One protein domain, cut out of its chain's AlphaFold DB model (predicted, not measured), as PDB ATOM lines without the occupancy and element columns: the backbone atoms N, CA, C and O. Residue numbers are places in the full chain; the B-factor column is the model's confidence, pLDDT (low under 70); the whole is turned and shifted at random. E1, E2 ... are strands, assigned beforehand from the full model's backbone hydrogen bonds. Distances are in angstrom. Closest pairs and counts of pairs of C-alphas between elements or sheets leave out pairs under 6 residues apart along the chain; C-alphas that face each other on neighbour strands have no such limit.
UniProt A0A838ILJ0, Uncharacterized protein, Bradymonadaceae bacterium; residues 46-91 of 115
ATOM      1  N   ALA A  46     263.836 265.327 196.220       91.75
ATOM      2  CA  ALA A  46     262.712 265.899 196.939       91.75
ATOM      3  C   ALA A  46     262.837 267.428 196.963       91.75
ATOM      4  O   ALA A  46     263.942 267.958 197.085       91.75
ATOM      5  N   PHE A  47     261.708 268.118 196.868       89.62
ATOM      6  CA  PHE A  47     261.621 269.567 196.982       89.62
ATOM      7  C   PHE A  47     260.885 269.919 198.267       89.62
ATOM      8  O   PHE A  47     259.693 269.636 198.399       89.62
ATOM      9  N   ASP A  48     261.619 270.523 199.199       86.00
ATOM     10  CA  ASP A  48     261.092 271.110 200.427       86.00
ATOM     11  C   ASP A  48     261.674 272.530 200.581       86.00
ATOM     12  O   ASP A  48     262.880 272.667 200.802       86.00
ATOM     13  N   PRO A  49     260.876 273.598 200.385       85.88
ATOM     14  CA  PRO A  49     259.434 273.591 200.135       85.88
ATOM     15  C   PRO A  49     259.056 273.045 198.746       85.88
ATOM     16  O   PRO A  49     259.837 273.114 197.795       85.88
ATOM     17  N   ALA A  50     257.832 272.521 198.622       90.44
ATOM     18  CA  ALA A  50     257.312 272.021 197.349       90.44
ATOM     19  C   ALA A  50     257.222 273.140 196.291       90.44
ATOM     20  O   ALA A  50     256.883 274.285 196.599       90.44
ATOM     21  N   ILE A  51     257.494 272.792 195.031       90.44
ATOM     22  CA  ILE A  51     257.549 273.724 193.891       90.44
ATOM     23  C   ILE A  51     256.358 273.538 192.946       90.44
ATOM     24  O   ILE A  51     255.552 272.617 193.095       90.44
ATOM     25  N   ARG A  52     256.235 274.406 191.941       90.31
ATOM     26  CA  ARG A  52     255.192 274.303 190.913       90.31
ATOM     27  C   ARG A  52     255.673 273.511 189.688       90.31
ATOM     28  O   ARG A  52     256.848 273.629 189.334       90.31
ATOM     29  N   PRO A  53     254.792 272.773 188.982       87.81
ATOM     30  CA  PRO A  53     255.163 272.034 187.770       87.81
ATOM     31  C   PRO A  53     255.767 272.920 186.673       87.81
ATOM     32  O   PRO A  53     256.623 272.474 185.913       87.81
ATOM     33  N   GLU A  54     255.369 274.193 186.614       88.31
ATOM     34  CA  GLU A  54     255.899 275.179 185.661       88.31
ATOM     35  C   GLU A  54     257.404 275.441 185.826       88.31
ATOM     36  O   GLU A  54     258.064 275.831 184.867       88.31
ATOM     37  N   GLN A  55     257.952 275.218 187.023       88.19
ATOM     38  CA  GLN A  55     259.368 275.446 187.328       88.19
ATOM     39  C   GLN A  55     260.256 274.261 186.930       88.19
ATOM     40  O   GLN A  55     261.483 274.375 186.944       88.19
ATOM     41  N   LEU A  56     259.650 273.121 186.591       88.06
ATOM     42  CA  LEU A  56     260.372 271.936 186.161       88.06
ATOM     43  C   LEU A  56     260.796 272.045 184.691       88.06
ATOM     44  O   LEU A  56     260.022 272.524 183.854       88.06
ATOM     45  N   PRO A  57     261.979 271.530 184.331       88.50
ATOM     46  CA  PRO A  57     262.378 271.410 182.939       88.50
ATOM     47  C   PRO A  57     261.496 270.389 182.211       88.50
ATOM     48  O   PRO A  57     260.907 269.493 182.815       88.50
ATOM     49  N   ASP A  58     261.360 270.537 180.896       89.38
ATOM     50  CA  ASP A  58     260.653 269.551 180.078       89.38
ATOM     51  C   ASP A  58     261.416 268.219 180.023       89.38
ATOM     52  O   ASP A  58     262.642 268.176 180.097       89.38
ATOM     53  N   GLY A  59     260.682 267.122 179.868       89.00
ATOM     54  CA  GLY A  59     261.214 265.761 179.803       89.00
ATOM     55  C   GLY A  59     261.407 265.078 181.159       89.00
ATOM     56  O   GLY A  59     261.889 263.950 181.192       89.00
ATOM     57  N   VAL A  60     261.037 265.721 182.272       92.56
ATOM     58  CA  VAL A  60     261.165 265.131 183.616       92.56
ATOM     59  C   VAL A  60     259.879 264.469 184.094       92.56
ATOM     60  O   VAL A  60     258.770 264.835 183.705       92.56
ATOM     61  N   PHE A  61     260.033 263.501 184.989       93.75
ATOM     62  CA  PHE A  61     258.960 262.819 185.695       93.75
ATOM     63  C   PHE A  61     258.814 263.419 187.088       93.75
ATOM     64  O   PHE A  61     259.784 263.486 187.837       93.75
ATOM     65  N   TYR A  62     257.613 263.837 187.462       94.19
ATOM     66  CA  TYR A  62     257.364 264.528 188.720       94.19
ATOM     67  C   TYR A  62     256.111 264.013 189.416       94.19
ATOM     68  O   TYR A  62     255.194 263.498 188.779       94.19
ATOM     69  N   CYS A  63     256.080 264.113 190.742       94.00
ATOM     70  CA  CYS A  63     254.914 263.720 191.519       94.00
ATOM     71  C   CYS A  63     253.967 264.911 191.665       94.00
ATOM     72  O   CYS A  63     254.293 265.873 192.362       94.00
ATOM     73  N   ASP A  64     252.799 264.827 191.029       90.88
ATOM     74  CA  ASP A  64     251.754 265.840 191.140       90.88
ATOM     75  C   ASP A  64     250.803 265.506 192.297       90.88
ATOM     76  O   ASP A  64     250.087 264.506 192.264       90.88
ATOM     77  N   MET A  65     250.836 266.326 193.351       86.50
ATOM     78  CA  MET A  65     249.856 266.299 194.448       86.50
ATOM     79  C   MET A  65     249.169 267.670 194.603       86.50
ATOM     80  O   MET A  65     248.800 268.059 195.708       86.50
ATOM     81  N   GLY A  66     249.091 268.457 193.522       88.06
ATOM     82  CA  GLY A  66     248.784 269.897 193.543       88.06
ATOM     83  C   GLY A  66     250.020 270.802 193.674       88.06
ATOM     84  O   GLY A  66     250.025 271.921 193.166       88.06
ATOM     85  N   THR A  67     251.098 270.299 194.279       90.00
ATOM     86  CA  THR A  67     252.460 270.854 194.212       90.00
ATOM     87  C   THR A  67     253.462 269.724 194.004       90.00
ATOM     88  O   THR A  67     253.207 268.577 194.381       90.00
ATOM     89  N   VAL A  68     254.624 270.042 193.447       91.69
ATOM     90  CA  VAL A  68     255.699 269.086 193.191       91.69
ATOM     91  C   VAL A  68     256.619 269.008 194.400       91.69
ATOM     92  O   VAL A  68     257.365 269.937 194.692       91.69
ATOM     93  N   HIS A  69     256.600 267.862 195.072       92.88
ATOM     94  CA  HIS A  69     257.517 267.554 196.174       92.88
ATOM     95  C   HIS A  69     258.650 266.612 195.747       92.88
ATOM     96  O   HIS A  69     259.560 266.357 196.527       92.88
ATOM     97  N   TYR A  70     258.595 266.058 194.533       92.94
ATOM     98  CA  TYR A  70     259.627 265.183 193.985       92.94
ATOM     99  C   TYR A  70     259.608 265.218 192.457       92.94
ATOM    100  O   TYR A  70     258.538 265.135 191.849       92.94
ATOM    101  N   ALA A  71     260.786 265.285 191.838       93.50
ATOM    102  CA  ALA A  71     260.950 265.051 190.407       93.50
ATOM    103  C   ALA A  71     262.272 264.351 190.103       93.50
ATOM    104  O   ALA A  71     263.226 264.451 190.872       93.50
ATOM    105  N   ARG A  72     262.320 263.670 188.957       93.81
ATOM    106  CA  ARG A  72     263.487 262.980 188.407       93.81
ATOM    107  C   ARG A  72     263.522 263.061 186.887       93.81
ATOM    108  O   ARG A  72     262.473 263.123 186.252       93.81
ATOM    109  N   ALA A  73     264.708 263.032 186.287       91.56
ATOM    110  CA  ALA A  73     264.824 263.060 184.828       91.56
ATOM    111  C   ALA A  73     264.541 261.686 184.195       91.56
ATOM    112  O   ALA A  73     263.975 261.606 183.109       91.56
ATOM    113  N   GLU A  74     264.885 260.587 184.871       90.25
ATOM    114  CA  GLU A  74     264.681 259.246 184.324       90.25
ATOM    115  C   GLU A  74     263.302 258.680 184.667       90.25
ATOM    116  O   GLU A  74     262.780 258.858 185.767       90.25
ATOM    117  N   LYS A  75     262.708 257.906 183.749       87.69
ATOM    118  CA  LYS A  75     261.405 257.276 184.009       87.69
ATOM    119  C   LYS A  75     261.446 256.335 185.206       87.69
ATOM    120  O   LYS A  75     260.439 256.255 185.908       87.69
ATOM    121  N   GLY A  76     262.564 255.642 185.435       88.31
ATOM    122  CA  GLY A  76     262.715 254.631 186.483       88.31
ATOM    123  C   GLY A  76     261.546 253.637 186.522       88.31
ATOM    124  O   GLY A  76     261.015 253.226 185.494       88.31
ATOM    125  N   ASP A  77     261.092 253.324 187.730       90.50
ATOM    126  CA  ASP A  77     259.904 252.522 188.060       90.50
ATOM    127  C   ASP A  77     258.557 253.262 187.886       90.50
ATOM    128  O   ASP A  77     257.504 252.744 188.244       90.50
ATOM    129  N   ASN A  78     258.589 254.486 187.350       90.50
ATOM    130  CA  ASN A  78     257.474 255.435 187.252       90.50
ATOM    131  C   ASN A  78     256.699 255.690 188.568       90.50
ATOM    132  O   ASN A  78     255.571 256.174 188.522       90.50
ATOM    133  N   LYS A  79     257.303 255.435 189.736       93.00
ATOM    134  CA  LYS A  79     256.705 255.719 191.045       93.00
ATOM    135  C   LYS A  79     257.548 256.696 191.854       93.00
ATOM    136  O   LYS A  79     258.774 256.725 191.758       93.00
ATOM    137  N   CYS A  80     256.868 257.511 192.650       91.88
ATOM    138  CA  CYS A  80     257.491 258.367 193.642       91.88
ATOM    139  C   CYS A  80     257.977 257.499 194.814       91.88
ATOM    140  O   CYS A  80     257.157 256.816 195.426       91.88
ATOM    141  N   PRO A  81     259.261 257.545 195.198       91.12
ATOM    142  CA  PRO A  81     259.771 256.752 196.318       91.12
ATOM    143  C   PRO A  81     259.264 257.238 197.687       91.12
ATOM    144  O   PRO A  81     259.431 256.537 198.680       91.12
ATOM    145  N   LEU A  82     258.663 258.432 197.752       89.88
ATOM    146  CA  LEU A  82     258.203 259.049 198.999       89.88
ATOM    147  C   LEU A  82     256.750 258.691 199.327       89.88
ATOM    148  O   LEU A  82     256.441 258.352 200.464       89.88
ATOM    149  N   CYS A  83     255.858 258.748 198.335       90.94
ATOM    150  CA  CYS A  83     254.422 258.499 198.514       90.94
ATOM    151  C   CYS A  83     253.892 257.311 197.698       90.94
ATOM    152  O   CYS A  83     252.708 256.992 197.771       90.94
ATOM    153  N   ASN A  84     254.753 256.650 196.920       92.31
ATOM    154  CA  ASN A  84     254.428 255.491 196.087       92.31
ATOM    155  C   ASN A  84     253.355 255.751 195.006       92.31
ATOM    156  O   ASN A  84     252.811 254.805 194.434       92.31
ATOM    157  N   MET A  85     253.062 257.024 194.712       91.81
ATOM    158  CA  MET A  85     252.182 257.449 193.619       91.81
ATOM    159  C   MET A  85     252.898 257.384 192.268       91.81
ATOM    160  O   MET A  85     254.126 257.419 192.206       91.81
ATOM    161  N   PHE A  86     252.135 257.320 191.178       92.75
ATOM    162  CA  PHE A  86     252.691 257.364 189.825       92.75
ATOM    163  C   PHE A  86     253.199 258.765 189.470       92.75
ATOM    164  O   PHE A  86     252.586 259.768 189.830       92.75
ATOM    165  N   LEU A  87     254.328 258.829 188.760       92.44
ATOM    166  CA  LEU A  87     254.922 260.090 188.318       92.44
ATOM    167  C   LEU A  87     254.334 260.542 186.978       92.44
ATOM    168  O   LEU A  87     254.304 259.775 186.009       92.44
ATOM    169  N   THR A  88     253.984 261.820 186.907       92.69
ATOM    170  CA  THR A  88     253.545 262.518 185.700       92.69
ATOM    171  C   THR A  88     254.756 262.926 184.868       92.69
ATOM    172  O   THR A  88     255.741 263.431 185.397       92.69
ATOM    173  N   HIS A  89     254.709 262.712 183.556       91.94
ATOM    174  CA  HIS A  89     255.780 263.121 182.648       91.94
ATOM    175  C   HIS A  89     255.497 264.523 182.101       91.94
ATOM    176  O   HIS A  89     254.517 264.719 181.382       91.94
ATOM    177  N   LYS A  90     256.373 265.491 182.389       88.88
ATOM    178  CA  LYS A  90     256.307 266.832 181.807       88.88
ATOM    179  C   LYS A  90     256.781 266.777 180.362       88.88
ATOM    180  O   LYS A  90     257.961 266.950 180.077       88.88
ATOM    181  N   ARG A  91     255.877 266.509 179.426       80.94
ATOM    182  CA  ARG A  91     256.214 266.601 178.005       80.94
ATOM    183  C   ARG A  91     256.450 268.047 177.610       80.94
ATOM    184  O   ARG A  91     255.575 268.886 177.803       80.94
TER     185      ARG A  91
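AT A GLANCE: This is residues 46 to 91 of the 115 residues of an uncharacterized protein of Bradymonadaceae bacterium (UniProt A0A838ILJ0). What is it? It has little regular structure: a small twisted antiparallel sheet, E1 - E3 - E2, and a long looped stretch, residues 73 to 91, that folds back so that residues 88 to 89 pair with 61 to 62 of E2. What is printed? There are 46 residues with three named strands, E1, E2, E3 along the chain, and no named helix; the class is all strand, with 15 residues in named elements. It is compact, radius of gyration of the C-alphas 9.3 A, spans 23 by 22 by 14 A.

HOW THE PARTS SIT: How does E3, residues 68 to 72, pair with E2, residues 61 to 64? They form an antiparallel hairpin at 165 degrees, with N 63 and O 70 within hydrogen-bond range at 2.9 A. And E1, residues 46 to 51? It is antiparallel to E3 at 133 degrees, with N 47 and O 69 2.8 A apart, but apart from E2.

IN THESE COORDINATES: Where does E1 begin? C-alpha 46 is at (262.712, 265.899, 196.939); E1 is 9.9 A long. Where does E3 end? C-alpha 72 is at (263.487, 262.980, 188.407); E3 is 11.0 A long, E2 9.5 A.

THE WHOLE: Is it cut? The printed part has no cut. Is confidence low? No printed residue is under 70.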